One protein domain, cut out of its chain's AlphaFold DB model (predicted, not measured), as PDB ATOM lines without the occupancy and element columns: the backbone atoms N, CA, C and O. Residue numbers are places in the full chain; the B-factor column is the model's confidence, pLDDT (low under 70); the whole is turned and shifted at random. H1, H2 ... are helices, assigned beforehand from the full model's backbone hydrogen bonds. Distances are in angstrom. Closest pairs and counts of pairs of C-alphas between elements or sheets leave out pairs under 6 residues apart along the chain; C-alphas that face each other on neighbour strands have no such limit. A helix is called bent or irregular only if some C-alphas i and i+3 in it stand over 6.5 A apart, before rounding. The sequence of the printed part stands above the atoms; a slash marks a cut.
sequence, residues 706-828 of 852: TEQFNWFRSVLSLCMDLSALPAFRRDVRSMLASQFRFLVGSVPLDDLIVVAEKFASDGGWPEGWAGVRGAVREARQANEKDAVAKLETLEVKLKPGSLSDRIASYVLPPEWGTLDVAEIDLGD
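This is residues 706 to 828 of the 852 residues of an uncharacterized protein of Acidobacteria bacterium 13_1_20CM_2_55_15 (UniProt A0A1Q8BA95). Five helices, H1 to H5, stand side by side in an up-and-down bundle, each running against the one before it; H1, H3 and H5 make one curved row and H2 and H4 the other. H6 crosses the beginning of H4, the small H7 packs on H4, and residues 823 to 828 stick out as a tail. The printed part has 123 residues with seven named helices, H1 to H7 in chain order, and no named strand: all helix. It is compact, with a radius of gyration of the C-alphas of 14.1 A and spans of 42 by 34 by 24 A.

H1, residues 706 to 724, begins at C-alpha 706 (102.886, 80.975, 149.356) and is 27.2 A long. H2 is residues 729 to 743, irregular, with C-alphas 738 and 741 7.4 A apart. H3 is residues 749 to 761, H4 766 to 781 at 23.4 A, H5 785 to 798 at 20.0 A, H6 803 to 811, and H7 818 to 821, ending at C-alpha 821 (131.616, 84.277, 165.107).

The hub, H4, touches H2, the same way at a shallow tilt of 2 degrees, C-alphas of Arg 741 and Ala 775 closest at 4.4 A. H4 and H5 form a helical hairpin, Trp 769 and Leu 798 closest at 5.4 A between C-alphas. With residues 766 to 770 alone, H4 touches H6 at a steep tilt of 59 degrees, C-alphas of Pro 766 and Ser 809 closest at 5.3 A. Every O i to N i+4 pair is within hydrogen-bond range in H1, H3, H4, H5 and H6, and 9 of 11 in H2; H7 is too short for one.

The printed part has no cut and no long link. Residues 801 to 828 have pLDDT under 70.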
ATOM      1  N   THR A 706     102.448  81.693 150.564       93.19
ATOM      2  CA  THR A 706     102.886  80.975 149.356       93.19
ATOM      3  C   THR A 706     103.446  81.935 148.312       93.19
ATOM      4  O   THR A 706     104.497  81.665 147.741       93.19
ATOM      5  N   GLU A 707     102.799  83.080 148.088       94.38
ATOM      6  CA  GLU A 707     103.321  84.121 147.193       94.38
ATOM      7  C   GLU A 707     104.633  84.718 147.715       94.38
ATOM      8  O   GLU A 707     105.556  84.926 146.930       94.38
ATOM      9  N   GLN A 708     104.752  84.916 149.031       94.62
ATOM     10  CA  GLN A 708     106.007  85.339 149.659       94.62
ATOM     11  C   GLN A 708     107.115  84.294 149.451       94.62
ATOM     12  O   GLN A 708     108.221  84.631 149.032       94.62
ATOM     13  N   PHE A 709     106.819  83.011 149.659       94.38
ATOM     14  CA  PHE A 709     107.770  81.926 149.413       94.38
ATOM     15  C   PHE A 709     108.185  81.858 147.944       94.38
ATOM     16  O   PHE A 709     109.364  81.698 147.645       94.38
ATOM     17  N   ASN A 710     107.243  82.026 147.016       94.62
ATOM     18  CA  ASN A 710     107.529  82.035 145.581       94.62
ATOM     19  C   ASN A 710     108.388  83.235 145.163       94.62
ATOM     20  O   ASN A 710     109.246  83.088 144.288       94.62
ATOM     21  N   TRP A 711     108.208  84.395 145.806       97.00
ATOM     22  CA  TRP A 711     109.114  85.530 145.651       97.00
ATOM     23  C   TRP A 711     110.543  85.118 145.997       97.00
ATOM     24  O   TRP A 711     111.407  85.112 145.120       97.00
ATOM     25  N   PHE A 712     110.784  84.682 147.236       96.38
ATOM     26  CA  PHE A 712     112.138  84.364 147.687       96.38
ATOM     27  C   PHE A 712     112.742  83.153 146.976       96.38
ATOM     28  O   PHE A 712     113.931  83.171 146.695       96.38
ATOM     29  N   ARG A 713     111.957  82.153 146.563       95.75
ATOM     30  CA  ARG A 713     112.441  81.075 145.677       95.75
ATOM     31  C   ARG A 713     112.990  81.608 144.358       95.75
ATOM     32  O   ARG A 713     114.040  81.158 143.904       95.75
ATOM     33  N   SER A 714     112.305  82.582 143.763       97.06
ATOM     34  CA  SER A 714     112.766  83.228 142.529       97.06
ATOM     35  C   SER A 714     114.067  84.001 142.768       97.06
ATOM     36  O   SER A 714     114.979  83.934 141.944       97.06
ATOM     37  N   VAL A 715     114.187  84.678 143.919       97.25
ATOM     38  CA  VAL A 715     115.418  85.373 144.344       97.25
ATOM     39  C   VAL A 715     116.563  84.388 144.587       97.25
ATOM     40  O   VAL A 715     117.666  84.604 144.102       97.25
ATOM     41  N   LEU A 716     116.314  83.274 145.276       97.25
ATOM     42  CA  LEU A 716     117.306  82.228 145.532       97.25
ATOM     43  C   LEU A 716     117.804  81.583 144.234       97.25
ATOM     44  O   LEU A 716     119.006  81.378 144.066       97.25
ATOM     45  N   SER A 717     116.899  81.322 143.287       97.19
ATOM     46  CA  SER A 717     117.269  80.879 141.940       97.19
ATOM     47  C   SER A 717     118.149  81.909 141.229       97.19
ATOM     48  O   SER A 717     119.184  81.539 140.678       97.19
ATOM     49  N   LEU A 718     117.802  83.197 141.302       97.88
ATOM     50  CA  LEU A 718     118.630  84.270 140.756       97.88
ATOM     51  C   LEU A 718     120.016  84.327 141.423       97.88
ATOM     52  O   LEU A 718     121.014  84.469 140.721       97.88
ATOM     53  N   CYS A 719     120.105  84.175 142.749       97.12
ATOM     54  CA  CYS A 719     121.378  84.114 143.472       97.12
ATOM     55  C   CYS A 719     122.261  82.970 142.966       97.12
ATOM     56  O   CYS A 719     123.457  83.172 142.755       97.12
ATOM     57  N   MET A 720     121.691  81.783 142.740       95.75
ATOM     58  CA  MET A 720     122.436  80.652 142.179       95.75
ATOM     59  C   MET A 720     122.998  80.990 140.795       95.75
ATOM     60  O   MET A 720     124.204  80.842 140.584       95.75
ATOM     61  N   ASP A 721     122.165  81.521 139.900       95.81
ATOM     62  CA  ASP A 721     122.565  81.866 138.532       95.81
ATOM     63  C   ASP A 721     123.647  82.956 138.504       95.81
ATOM     64  O   ASP A 721     124.661  82.822 137.818       95.81
ATOM     65  N   LEU A 722     123.477  84.024 139.291       95.62
ATOM     66  CA  LEU A 722     124.458  85.108 139.373       95.62
ATOM     67  C   LEU A 722     125.761  84.645 140.035       95.62
ATOM     68  O   LEU A 722     126.837  85.040 139.597       95.62
ATOM     69  N   SER A 723     125.701  83.769 141.043       94.19
ATOM     70  CA  SER A 723     126.908  83.255 141.708       94.19
ATOM     71  C   SER A 723     127.792  82.392 140.795       94.19
ATOM     72  O   SER A 723     129.007  82.294 141.005       94.19
ATOM     73  N   ALA A 724     127.198  81.791 139.758       92.56
ATOM     74  CA  ALA A 724     127.927  81.040 138.745       92.56
ATOM     75  C   ALA A 724     128.812  81.956 137.880       92.56
ATOM     76  O   ALA A 724     129.844  81.508 137.379       92.56
ATOM     77  N   LEU A 725     128.463  83.242 137.757       92.19
ATOM     78  CA  LEU A 725     129.244  84.241 137.033       92.19
ATOM     79  C   LEU A 725     130.400  84.764 137.910       92.19
ATOM     80  O   LEU A 725     130.150  85.347 138.970       92.19
ATOM     81  N   PRO A 726     131.673  84.658 137.473       90.25
ATOM     82  CA  PRO A 726     132.822  85.089 138.276       90.25
ATOM     83  C   PRO A 726     132.755  86.548 138.751       90.25
ATOM     84  O   PRO A 726     133.180  86.851 139.861       90.25
ATOM     85  N   ALA A 727     132.176  87.439 137.938       90.12
ATOM     86  CA  ALA A 727     132.053  88.865 138.245       90.12
ATOM     87  C   ALA A 727     131.100  89.183 139.415       90.12
ATOM     88  O   ALA A 727     131.210  90.256 140.008       90.12
ATOM     89  N   PHE A 728     130.176  88.275 139.742       92.81
ATOM     90  CA  PHE A 728     129.141  88.467 140.768       92.81
ATOM     91  C   PHE A 728     129.286  87.506 141.952       92.81
ATOM     92  O   PHE A 728     128.752  87.772 143.027       92.81
ATOM     93  N   ARG A 729     130.024  86.402 141.772       91.44
ATOM     94  CA  ARG A 729     130.154  85.302 142.737       91.44
ATOM     95  C   ARG A 729     130.365  85.760 144.175       91.44
ATOM     96  O   ARG A 729     129.648  85.308 145.061       91.44
ATOM     97  N   ARG A 730     131.355  86.625 144.406       90.38
ATOM     98  CA  ARG A 730     131.725  87.064 145.757       90.38
ATOM     99  C   ARG A 730     130.614  87.888 146.411       90.38
ATOM    100  O   ARG A 730     130.219  87.574 147.527       90.38
ATOM    101  N   ASP A 731     130.114  88.912 145.724       92.62
ATOM    102  CA  ASP A 731     129.144  89.850 146.302       92.62
ATOM    103  C   ASP A 731     127.804  89.162 146.569       92.62
ATOM    104  O   ASP A 731     127.271  89.271 147.666       92.62
ATOM    105  N   VAL A 732     127.312  88.353 145.622       94.81
ATOM    106  CA  VAL A 732     126.050  87.605 145.772       94.81
ATOM    107  C   VAL A 732     126.109  86.649 146.962       94.81
ATOM    108  O   VAL A 732     125.177  86.592 147.764       94.81
ATOM    109  N   ARG A 733     127.219  85.913 147.112       93.19
ATOM    110  CA  ARG A 733     127.433  85.016 148.258       93.19
ATOM    111  C   ARG A 733     127.503  85.779 149.578       93.19
ATOM    112  O   ARG A 733     126.978  85.290 150.574       93.19
ATOM    113  N   SER A 734     128.123  86.956 149.590       91.00
ATOM    114  CA  SER A 734     128.189  87.814 150.777       91.00
ATOM    115  C   SER A 734     126.810  88.358 151.162       91.00
ATOM    116  O   SER A 734     126.442  88.308 152.330       91.00
ATOM    117  N   MET A 735     126.028  88.832 150.187       92.62
ATOM    118  CA  MET A 735     124.682  89.376 150.405       92.62
ATOM    119  C   MET A 735     123.705  88.308 150.900       92.62
ATOM    120  O   MET A 735     122.943  88.540 151.834       92.62
ATOM    121  N   LEU A 736     123.744  87.104 150.317       93.50
ATOM    122  CA  LEU A 736     122.898  86.012 150.797       93.50
ATOM    123  C   LEU A 736     123.285  85.586 152.220       93.50
ATOM    124  O   LEU A 736     122.409  85.254 153.013       93.50
ATOM    125  N   ALA A 737     124.578  85.610 152.557       91.06
ATOM    126  CA  ALA A 737     125.051  85.275 153.896       91.06
ATOM    127  C   ALA A 737     124.572  86.284 154.951       91.06
ATOM    128  O   ALA A 737     124.097  85.872 156.009       91.06
ATOM    129  N   SER A 738     124.645  87.589 154.665       88.50
ATOM    130  CA  SER A 738     124.180  88.629 155.596       88.50
ATOM    131  C   SER A 738     122.661  88.605 155.792       88.50
ATOM    132  O   SER A 738     122.177  88.859 156.897       88.50
ATOM    133  N   GLN A 739     121.909  88.222 154.755       90.44
ATOM    134  CA  GLN A 739     120.450  88.103 154.804       90.44
ATOM    135  C   GLN A 739     119.953  86.734 155.289       90.44
ATOM    136  O   GLN A 739     118.762  86.580 155.559       90.44
ATOM    137  N   PHE A 740     120.839  85.743 155.448       92.06
ATOM    138  CA  PHE A 740     120.463  84.346 155.695       92.06
ATOM    139  C   PHE A 740     119.503  84.197 156.879       92.06
ATOM    140  O   PHE A 740     118.471  83.544 156.756       92.06
ATOM    141  N   ARG A 741     119.808  84.855 158.005       88.00
ATOM    142  CA  ARG A 741     118.973  84.808 159.215       88.00
ATOM    143  C   ARG A 741     117.568  85.372 159.000       88.00
ATOM    144  O   ARG A 741     116.606  84.782 159.462       88.00
ATOM    145  N   PHE A 742     117.433  86.456 158.235       88.19
ATOM    146  CA  PHE A 742     116.143  87.103 157.975       88.19
ATOM    147  C   PHE A 742     115.301  86.330 156.952       88.19
ATOM    148  O   PHE A 742     114.068  86.409 156.947       88.19
ATOM    149  N   LEU A 743     115.965  85.561 156.088       90.69
ATOM    150  CA  LEU A 743     115.308  84.659 155.152       90.69
ATOM    151  C   LEU A 743     114.721  83.431 155.862       90.69
ATOM    152  O   LEU A 743     113.732  82.876 155.376       90.69
ATOM    153  N   VAL A 744     115.262  83.030 157.019       88.81
ATOM    154  CA  VAL A 744     114.649  81.988 157.855       88.81
ATOM    155  C   VAL A 744     113.266  82.464 158.309       88.81
ATOM    156  O   VAL A 744     113.117  83.493 158.955       88.81
ATOM    157  N   GLY A 745     112.229  81.728 157.899       82.44
ATOM    158  CA  GLY A 745     110.822  82.087 158.120       82.44
ATOM    159  C   GLY A 745     110.175  82.880 156.974       82.44
ATOM    160  O   GLY A 745     108.951  82.848 156.835       82.44
ATOM    161  N   SER A 746     110.973  83.509 156.106       85.88
ATOM    162  CA  SER A 746     110.505  84.219 154.900       85.88
ATOM    163  C   SER A 746     110.433  83.315 153.664       85.88
ATOM    164  O   SER A 746     109.733  83.634 152.706       85.88
ATOM    165  N   VAL A 747     111.123  82.173 153.686       90.81
ATOM    166  CA  VAL A 747     111.115  81.119 152.659       90.81
ATOM    167  C   VAL A 747     111.224  79.747 153.343       90.81
ATOM    168  O   VAL A 747     111.714  79.675 154.475       90.81
ATOM    169  N   PRO A 748     110.771  78.641 152.720       92.12
ATOM    170  CA  PRO A 748     110.965  77.315 153.292       92.12
ATOM    171  C   PRO A 748     112.449  77.023 153.520       92.12
ATOM    172  O   PRO A 748     113.269  77.177 152.618       92.12
ATOM    173  N   LEU A 749     112.785  76.585 154.735       92.56
ATOM    174  CA  LEU A 749     114.170  76.375 155.158       92.56
ATOM    175  C   LEU A 749     114.921  75.380 154.259       92.56
ATOM    176  O   LEU A 749     116.108  75.562 154.000       92.56
ATOM    177  N   ASP A 750     114.226  74.370 153.736       93.81
ATOM    178  CA  ASP A 750     114.822  73.381 152.836       93.81
ATOM    179  C   ASP A 750     115.335  74.025 151.532       93.81
ATOM    180  O   ASP A 750     116.394  73.640 151.039       93.81
ATOM    181  N   ASP A 751     114.670  75.073 151.027       93.75
ATOM    182  CA  ASP A 751     115.123  75.809 149.838       93.75
ATOM    183  C   ASP A 751     116.428  76.582 150.127       93.75
ATOM    184  O   ASP A 751     117.329  76.621 149.287       93.75
ATOM    185  N   LEU A 752     116.579  77.150 151.333       93.88
ATOM    186  CA  LEU A 752     117.822  77.810 151.766       93.88
ATOM    187  C   LEU A 752     118.970  76.818 151.953       93.88
ATOM    188  O   LEU A 752     120.100  77.112 151.561       93.88
ATOM    189  N   ILE A 753     118.685  75.647 152.532       94.31
ATOM    190  CA  ILE A 753     119.673  74.579 152.732       94.31
ATOM    191  C   ILE A 753     120.256  74.146 151.386       94.31
ATOM    192  O   ILE A 753     121.476  74.070 151.254       94.31
ATOM    193  N   VAL A 754     119.413  73.938 150.370       94.44
ATOM    194  CA  VAL A 754     119.862  73.543 149.024       94.44
ATOM    195  C   VAL A 754     120.834  74.567 148.430       94.44
ATOM    196  O   VAL A 754     121.886  74.189 147.905       94.44
ATOM    197  N   VAL A 755     120.531  75.865 148.536       94.12
ATOM    198  CA  VAL A 755     121.422  76.926 148.035       94.12
ATOM    199  C   VAL A 755     122.732  76.965 148.823       94.12
ATOM    200  O   VAL A 755     123.808  77.064 148.230       94.12
ATOM    201  N   ALA A 756     122.660  76.842 150.149       93.44
ATOM    202  CA  ALA A 756     123.831  76.859 151.018       93.44
ATOM    203  C   ALA A 756     124.790  75.697 150.733       93.44
ATOM    204  O   ALA A 756     125.995  75.906 150.576       93.44
ATOM    205  N   GLU A 757     124.260  74.479 150.602       92.31
ATOM    206  CA  GLU A 757     125.039  73.293 150.241       92.31
ATOM    207  C   GLU A 757     125.670  73.439 148.854       92.31
ATOM    208  O   GLU A 757     126.842  73.092 148.659       92.31
ATOM    209  N   LYS A 758     124.940  74.025 147.897       91.44
ATOM    210  CA  LYS A 758     125.475  74.301 146.562       91.44
ATOM    211  C   LYS A 758     126.659  75.266 146.618       91.44
ATOM    212  O   LYS A 758     127.690  74.976 146.010       91.44
ATOM    213  N   PHE A 759     126.549  76.370 147.356       91.06
ATOM    214  CA  PHE A 759     127.637  77.342 147.506       91.06
ATOM    215  C   PHE A 759     128.854  76.743 148.213       91.06
ATOM    216  O   PHE A 759     129.980  76.970 147.775       91.06
ATOM    217  N   ALA A 760     128.635  75.919 149.237       88.12
ATOM    218  CA  ALA A 760     129.703  75.223 149.944       88.12
ATOM    219  C   ALA A 760     130.456  74.228 149.056       88.12
ATOM    220  O   ALA A 760     131.683  74.157 149.115       88.12
ATOM    221  N   SER A 761     129.736  73.493 148.201       86.50
ATOM    222  CA  SER A 761     130.340  72.539 147.263       86.50
ATOM    223  C   SER A 761     131.226  73.206 146.199       86.50
ATOM    224  O   SER A 761     132.148  72.580 145.684       86.50
ATOM    225  N   ASP A 762     130.986  74.486 145.896       80.88
ATOM    226  CA  ASP A 762     131.743  75.288 144.928       80.88
ATOM    227  C   ASP A 762     132.741  76.207 145.655       80.88
ATOM    228  O   ASP A 762     132.589  77.432 145.686       80.88
ATOM    229  N   GLY A 763     133.757  75.589 146.268       74.19
ATOM    230  CA  GLY A 763     134.916  76.278 146.852       74.19
ATOM    231  C   GLY A 763     134.759  76.763 148.297       74.19
ATOM    232  O   GLY A 763     135.574  77.567 148.741       74.19
ATOM    233  N   GLY A 764     133.749  76.285 149.030       82.88
ATOM    234  CA  GLY A 764     133.460  76.703 150.404       82.88
ATOM    235  C   GLY A 764     132.651  78.003 150.497       82.88
ATOM    236  O   GLY A 764     132.564  78.785 149.546       82.88
ATOM    237  N   TRP A 765     132.029  78.233 151.661       87.81
ATOM    238  CA  TRP A 765     131.250  79.449 151.932       87.81
ATOM    239  C   TRP A 765     131.356  79.901 153.406       87.81
ATOM    240  O   TRP A 765     130.409  79.730 154.180       87.81
ATOM    241  N   PRO A 766     132.515  80.451 153.825       83.25
ATOM    242  CA  PRO A 766     132.758  80.844 155.217       83.25
ATOM    243  C   PRO A 766     131.797  81.922 155.730       83.25
ATOM    244  O   PRO A 766     131.383  81.874 156.887       83.25
ATOM    245  N   GLU A 767     131.399  82.865 154.875       83.62
ATOM    246  CA  GLU A 767     130.415  83.894 155.216       83.62
ATOM    247  C   GLU A 767     129.036  83.276 155.476       83.62
ATOM    248  O   GLU A 767     128.354  83.636 156.435       83.62
ATOM    249  N   GLY A 768     128.647  82.285 154.668       86.12
ATOM    250  CA  GLY A 768     127.405  81.539 154.862       86.12
ATOM    251  C   GLY A 768     127.376  80.766 156.176       86.12
ATOM    252  O   GLY A 768     126.339  80.727 156.830       86.12
ATOM    253  N   TRP A 769     128.512  80.208 156.611       87.94
ATOM    254  CA  TRP A 769     128.620  79.574 157.928       87.94
ATOM    255  C   TRP A 769     128.308  80.561 159.065       87.94
ATOM    256  O   TRP A 769     127.525  80.229 159.954       87.94
ATOM    257  N   ALA A 770     128.837  81.790 159.009       84.44
ATOM    258  CA  ALA A 770     128.515  82.834 159.988       84.44
ATOM    259  C   ALA A 770     127.019  83.212 159.961       84.44
ATOM    260  O   ALA A 770     126.379  83.290 161.013       84.44
ATOM    261  N   GLY A 771     126.434  83.360 158.766       87.12
ATOM    262  CA  GLY A 771     124.998  83.614 158.594       87.12
ATOM    263  C   GLY A 771     124.112  82.509 159.187       87.12
ATOM    264  O   GLY A 771     123.156  82.800 159.910       87.12
ATOM    265  N   VAL A 772     124.466  81.238 158.960       91.25
ATOM    266  CA  VAL A 772     123.763  80.073 159.529       91.25
ATOM    267  C   VAL A 772     123.859  80.052 161.052       91.25
ATOM    268  O   VAL A 772     122.855  79.798 161.713       91.25
ATOM    269  N   ARG A 773     125.013  80.384 161.641       87.94
ATOM    270  CA  ARG A 773     125.150  80.475 163.108       87.94
ATOM    271  C   ARG A 773     124.271  81.559 163.714       87.94
ATOM    272  O   ARG A 773     123.644  81.332 164.751       87.94
ATOM    273  N   GLY A 774     124.181  82.712 163.051       85.69
ATOM    274  CA  GLY A 774     123.227  83.760 163.412       85.69
ATOM    275  C   GLY A 774     121.788  83.234 163.424       85.69
ATOM    276  O   GLY A 774     121.074  83.429 164.408       85.69
ATOM    277  N   ALA A 775     121.404  82.485 162.386       89.38
ATOM    278  CA  ALA A 775     120.084  81.869 162.279       89.38
ATOM    279  C   ALA A 775     119.818  80.794 163.354       89.38
ATOM    280  O   ALA A 775     118.731  80.770 163.928       89.38
ATOM    281  N   VAL A 776     120.798  79.942 163.691       90.25
ATOM    282  CA  VAL A 776     120.683  78.960 164.792       90.25
ATOM    283  C   VAL A 776     120.386  79.669 166.111       90.25
ATOM    284  O   VAL A 776     119.520  79.233 166.872       90.25
ATOM    285  N   ARG A 777     121.083  80.777 166.397       86.38
ATOM    286  CA  ARG A 777     120.874  81.546 167.631       86.38
ATOM    287  C   ARG A 777     119.454  82.102 167.715       86.38
ATOM    288  O   ARG A 777     118.828  81.974 168.765       86.38
ATOM    289  N   GLU A 778     118.948  82.690 166.636       85.06
ATOM    290  CA  GLU A 778     117.582  83.229 166.583       85.06
ATOM    291  C   GLU A 778     116.528  82.121 166.690       85.06
ATOM    292  O   GLU A 778     115.612  82.230 167.504       85.06
ATOM    293  N   ALA A 779     116.705  81.002 165.984       88.19
ATOM    294  CA  ALA A 779     115.806  79.850 166.072       88.19
ATOM    295  C   ALA A 779     115.764  79.246 167.491       88.19
ATOM    296  O   ALA A 779     114.698  78.852 167.973       88.19
ATOM    297  N   ARG A 780     116.901  79.223 168.207       89.25
ATOM    298  CA  ARG A 780     116.962  78.820 169.625       89.25
ATOM    299  C   ARG A 780     116.217  79.801 170.531       89.25
ATOM    300  O   ARG A 780     115.480  79.359 171.406       89.25
ATOM    301  N   GLN A 781     116.373  81.109 170.313       88.12
ATOM    302  CA  GLN A 781     115.635  82.139 171.060       88.12
ATOM    303  C   GLN A 781     114.120  82.058 170.815       88.12
ATOM    304  O   GLN A 781     113.342  82.229 171.751       88.12
ATOM    305  N   ALA A 782     113.705  81.738 169.588       85.81
ATOM    306  CA  ALA A 782     112.307  81.538 169.204       85.81
ATOM    307  C   ALA A 782     111.738  80.153 169.591       85.81
ATOM    308  O   ALA A 782     110.538  79.922 169.453       85.81
ATOM    309  N   ASN A 783     112.570  79.243 170.115       86.12
ATOM    310  CA  ASN A 783     112.211  77.876 170.518       86.12
ATOM    311  C   ASN A 783     111.698  76.980 169.361       86.12
ATOM    312  O   ASN A 783     110.855  76.099 169.558       86.12
ATOM    313  N   GLU A 784     112.228  77.169 168.148       88.19
ATOM    314  CA  GLU A 784     111.851  76.427 166.935       88.19
ATOM    315  C   GLU A 784     112.686  75.147 166.750       88.19
ATOM    316  O   GLU A 784     113.649  75.098 165.986       88.19
ATOM    317  N   LYS A 785     112.318  74.071 167.455       87.69
ATOM    318  CA  LYS A 785     113.134  72.840 167.539       87.69
ATOM    319  C   LYS A 785     113.494  72.197 166.189       87.69
ATOM    320  O   LYS A 785     114.620  71.734 166.034       87.69
ATOM    321  N   ASP A 786     112.562  72.159 165.234       88.50
ATOM    322  CA  ASP A 786     112.805  71.568 163.904       88.50
ATOM    323  C   ASP A 786     113.793  72.408 163.077       88.50
ATOM    324  O   ASP A 786     114.747  71.878 162.504       88.50
ATOM    325  N   ALA A 787     113.622  73.734 163.088       88.31
ATOM    326  CA  ALA A 787     114.523  74.658 162.407       88.31
ATOM    327  C   ALA A 787     115.938  74.600 162.998       88.31
ATOM    328  O   ALA A 787     116.907  74.532 162.243       88.31
ATOM    329  N   VAL A 788     116.064  74.545 164.332       91.12
ATOM    330  CA  VAL A 788     117.358  74.393 165.022       91.12
ATOM    331  C   VAL A 788     118.078  73.124 164.562       91.12
ATOM    332  O   VAL A 788     119.229  73.208 164.146       91.12
ATOM    333  N   ALA A 789     117.406  71.969 164.559       91.75
ATOM    334  CA  ALA A 789     118.027  70.703 164.160       91.75
ATOM    335  C   ALA A 789     118.536  70.726 162.705       91.75
ATOM    336  O   ALA A 789     119.651  70.277 162.409       91.75
ATOM    337  N   LYS A 790     117.736  71.283 161.787       92.44
ATOM    338  CA  LYS A 790     118.114  71.439 160.376       92.44
ATOM    339  C   LYS A 790     119.285  72.414 160.194       92.44
ATOM    340  O   LYS A 790     120.224  72.105 159.459       92.44
ATOM    341  N   LEU A 791     119.262  73.558 160.880       92.94
ATOM    342  CA  LEU A 791     120.310  74.579 160.796       92.94
ATOM    343  C   LEU A 791     121.633  74.125 161.432       92.94
ATOM    344  O   LEU A 791     122.680  74.379 160.852       92.94
ATOM    345  N   GLU A 792     121.608  73.404 162.556       91.88
ATOM    346  CA  GLU A 792     122.815  72.818 163.172       91.88
ATOM    347  C   GLU A 792     123.461  71.773 162.255       91.88
ATOM    348  O   GLU A 792     124.681  71.730 162.094       91.88
ATOM    349  N   THR A 793     122.637  70.960 161.586       93.25
ATOM    350  CA  THR A 793     123.124  70.008 160.578       93.25
ATOM    351  C   THR A 793     123.819  70.737 159.427       93.25
ATOM    352  O   THR A 793     124.887  70.313 158.979       93.25
ATOM    353  N   LEU A 794     123.240  71.844 158.953       92.25
ATOM    354  CA  LEU A 794     123.845  72.679 157.919       92.25
ATOM    355  C   LEU A 794     125.131  73.364 158.415       92.25
ATOM    356  O   LEU A 794     126.129  73.365 157.699       92.25
ATOM    357  N   GLU A 795     125.150  73.889 159.642       89.88
ATOM    358  CA  GLU A 795     126.320  74.534 160.256       89.88
ATOM    359  C   GLU A 795     127.543  73.610 160.234       89.88
ATOM    360  O   GLU A 795     128.633  74.030 159.838       89.88
ATOM    361  N   VAL A 796     127.364  72.339 160.608       88.44
ATOM    362  CA  VAL A 796     128.441  71.338 160.595       88.44
ATOM    363  C   VAL A 796     128.983  71.123 159.180       88.44
ATOM    364  O   VAL A 796     130.199  71.030 159.011       88.44
ATOM    365  N   LYS A 797     128.113  71.086 158.163       87.56
ATOM    366  CA  LYS A 797     128.515  70.921 156.754       87.56
ATOM    367  C   LYS A 797     129.276  72.130 156.206       87.56
ATOM    368  O   LYS A 797     130.170  71.956 155.384       87.56
ATOM    369  N   LEU A 798     128.921  73.340 156.639       86.12
ATOM    370  CA  LEU A 798     129.527  74.593 156.170       86.12
ATOM    371  C   LEU A 798     130.816  74.972 156.909       86.12
ATOM    372  O   LEU A 798     131.468  75.948 156.535       86.12
ATOM    373  N   LYS A 799     131.181  74.236 157.965       82.00
ATOM    374  CA  LYS A 799     132.294  74.583 158.849       82.00
ATOM    375  C   LYS A 799     133.609  74.768 158.064       82.00
ATOM    376  O   LYS A 799     134.058  73.825 157.409       82.00
ATOM    377  N   PRO A 800     134.279  75.936 158.165       75.38
ATOM    378  CA  PRO A 800     135.526  76.191 157.448       75.38
ATOM    379  C   PRO A 800     136.644  75.215 157.847       75.38
ATOM    380  O   PRO A 800     136.988  75.095 159.026       75.38
ATOM    381  N   GLY A 801     137.226  74.525 156.862       66.88
ATOM    382  CA  GLY A 801     138.255  73.501 157.082       66.88
ATOM    383  C   GLY A 801     139.690  74.034 157.194       66.88
ATOM    384  O   GLY A 801     140.530  73.384 157.817       66.88
ATOM    385  N   SER A 802     139.991  75.209 156.627       65.94
ATOM    386  CA  SER A 802     141.339  75.796 156.627       65.94
ATOM    387  C   SER A 802     141.469  76.979 157.598       65.94
ATOM    388  O   SER A 802     140.503  77.685 157.886       65.94
ATOM    389  N   LEU A 803     142.683  77.233 158.106       56.78
ATOM    390  CA  LEU A 803     142.960  78.383 158.981       56.78
ATOM    391  C   LEU A 803     142.674  79.724 158.279       56.78
ATOM    392  O   LEU A 803     142.212  80.659 158.926       56.78
ATOM    393  N   SER A 804     142.903  79.799 156.963       59.59
ATOM    394  CA  SER A 804     142.618  80.982 156.141       59.59
ATOM    395  C   SER A 804     141.116  81.256 156.042       59.59
ATOM    396  O   SER A 804     140.692  82.395 156.218       59.59
ATOM    397  N   ASP A 805     140.303  80.216 155.842       61.47
ATOM    398  CA  ASP A 805     138.842  80.342 155.752       61.47
ATOM    399  C   ASP A 805     138.218  80.662 157.113       61.47
ATOM    400  O   ASP A 805     137.272  81.444 157.205       61.47
ATOM    401  N   ARG A 806     138.795  80.118 158.195       61.34
ATOM    402  CA  ARG A 806     138.433  80.505 159.564       61.34
ATOM    403  C   ARG A 806     138.720  81.990 159.767       61.34
ATOM    404  O   ARG A 806     137.809  82.721 160.127       61.34
ATOM    405  N   ILE A 807     139.924  82.473 159.457       60.44
ATOM    406  CA  ILE A 807     140.259  83.906 159.563       60.44
ATOM    407  C   ILE A 807     139.322  84.771 158.703       60.44
ATOM    408  O   ILE A 807     138.843  85.784 159.200       60.44
ATOM    409  N   ALA A 808     138.995  84.367 157.472       58.53
ATOM    410  CA  ALA A 808     138.054  85.092 156.614       58.53
ATOM    411  C   ALA A 808     136.660  85.238 157.257       58.53
ATOM    412  O   ALA A 808     136.104  86.332 157.228       58.53
ATOM    413  N   SER A 809     136.155  84.192 157.931       55.12
ATOM    414  CA  SER A 809     134.894  84.257 158.693       55.12
ATOM    415  C   SER A 809     134.946  85.182 159.924       55.12
ATOM    416  O   SER A 809     133.911  85.681 160.350       55.12
ATOM    417  N   TYR A 810     136.142  85.447 160.475       53.75
ATOM    418  CA  TYR A 810     136.364  86.349 161.619       53.75
ATOM    419  C   TYR A 810     136.710  87.800 161.225       53.75
ATOM    420  O   TYR A 810     136.675  88.668 162.096       53.75
ATOM    421  N   VAL A 811     137.100  88.071 159.968       50.19
ATOM    422  CA  VAL A 811     137.768  89.334 159.561       50.19
ATOM    423  C   VAL A 811     137.025  90.137 158.470       50.19
ATOM    424  O   VAL A 811     137.327  91.314 158.284       50.19
ATOM    425  N   LEU A 812     136.024  89.587 157.778       50.78
ATOM    426  CA  LEU A 812     135.226  90.295 156.753       50.78
ATOM    427  C   LEU A 812     133.725  90.103 157.052       50.78
ATOM    428  O   LEU A 812     133.377  88.931 157.145       50.78
ATOM    429  N   PRO A 813     132.805  91.107 157.110       49.12
ATOM    430  CA  PRO A 813     132.863  92.590 157.080       49.12
ATOM    431  C   PRO A 813     132.227  93.265 158.356       49.12
ATOM    432  O   PRO A 813     131.838  92.558 159.282       49.12
ATOM    433  N   PRO A 814     132.088  94.616 158.447       45.00
ATOM    434  CA  PRO A 814     131.626  95.383 159.636       45.00
ATOM    435  C   PRO A 814     130.203  95.103 160.166       45.00
ATOM    436  O   PRO A 814     129.766  95.760 161.110       45.00
ATOM    437  N   GLU A 815     129.467  94.184 159.542       44.78
ATOM    438  CA  GLU A 815     128.037  93.930 159.766       44.78
ATOM    439  C   GLU A 815     127.760  92.811 160.785       44.78
ATOM    440  O   GLU A 815     126.607  92.584 161.157       44.78
ATOM    441  N   TRP A 816     128.798  92.110 161.254       47.94
ATOM    442  CA  TRP A 816     128.672  90.997 162.199       47.94
ATOM    443  C   TRP A 816     129.165  91.385 163.592       47.94
ATOM    444  O   TRP A 816     130.247  91.954 163.762       47.94
ATOM    445  N   GLY A 817     128.373  91.064 164.615       43.38
ATOM    446  CA  GLY A 817     128.791  91.226 166.002       43.38
ATOM    447  C   GLY A 817     129.853  90.187 166.365       43.38
ATOM    448  O   GLY A 817     129.828  89.057 165.887       43.38
ATOM    449  N   THR A 818     130.756  90.510 167.293       43.25
ATOM    450  CA  THR A 818     131.751  89.566 167.853       43.25
ATOM    451  C   THR A 818     131.130  88.280 168.425       43.25
ATOM    452  O   THR A 818     131.808  87.258 168.530       43.25
ATOM    453  N   LEU A 819     129.834  88.312 168.750       43.88
ATOM    454  CA  LEU A 819     129.020  87.180 169.204       43.88
ATOM    455  C   LEU A 819     128.569  86.231 168.077       43.88
ATOM    456  O   LEU A 819     128.207  85.096 168.375       43.88
ATOM    457  N   ASP A 820     128.577  86.662 166.813       41.69
ATOM    458  CA  ASP A 820     128.135  85.854 165.662       41.69
ATOM    459  C   ASP A 820     129.203  84.833 165.228       41.69
ATOM    460  O   ASP A 820     128.884  83.806 164.630       41.69
ATOM    461  N   VAL A 821     130.472  85.073 165.585       43.31
ATOM    462  CA  VAL A 821     131.616  84.277 165.107       43.31
ATOM    463  C   VAL A 821     132.339  83.506 166.227       43.31
ATOM    464  O   VAL A 821     133.013  82.508 165.965       43.31
ATOM    465  N   ALA A 822     132.182  83.880 167.502       41.06
ATOM    466  CA  ALA A 822     132.886  83.230 168.615       41.06
ATOM    467  C   ALA A 822     132.510  81.735 168.774       41.06
ATOM    468  O   ALA A 822     131.337  81.393 168.913       41.06
ATOM    469  N   GLU A 823     133.494  80.823 168.771       40.44
ATOM    470  CA  GLU A 823     133.331  79.401 169.151       40.44
ATOM    471  C   GLU A 823     133.211  79.270 170.686       40.44
ATOM    472  O   GLU A 823     134.099  78.720 171.335       40.44
ATOM    473  N   ILE A 824     132.173  79.840 171.312       38.41
ATOM    474  CA  ILE A 824     131.988  79.739 172.771       38.41
ATOM    475  C   ILE A 824     130.522  79.459 173.105       38.41
ATOM    476  O   ILE A 824     129.641  80.260 172.802       38.41
ATOM    477  N   ASP A 825     130.293  78.316 173.751       34.44
ATOM    478  CA  ASP A 825     129.010  77.876 174.302       34.44
ATOM    479  C   ASP A 825     128.556  78.845 175.415       34.44
ATOM    480  O   ASP A 825     129.248  79.034 176.421       34.44
ATOM    481  N   LEU A 826     127.423  79.520 175.208       37.62
ATOM    482  CA  LEU A 826     126.918  80.593 176.072       37.62
ATOM    483  C   LEU A 826     126.072  80.012 177.214       37.62
ATOM    484  O   LEU A 826     124.854  79.904 177.096       37.62
ATOM    485  N   GLY A 827     126.724  79.641 178.319       33.66
ATOM    486  CA  GLY A 827     126.051  79.131 179.520       33.66
ATOM    487  C   GLY A 827     126.249  79.929 180.814       33.66
ATOM    488  O   GLY A 827     125.645  79.557 181.812       33.66
ATOM    489  N   ASP A 828     127.087  80.977 180.871       37.50
ATOM    490  CA  ASP A 828     127.404  81.599 182.172       37.50
ATOM    491  C   ASP A 828     127.920  83.054 182.069       37.50
ATOM    492  O   ASP A 828     129.116  83.305 181.887       37.50
TER     493      ASP A 828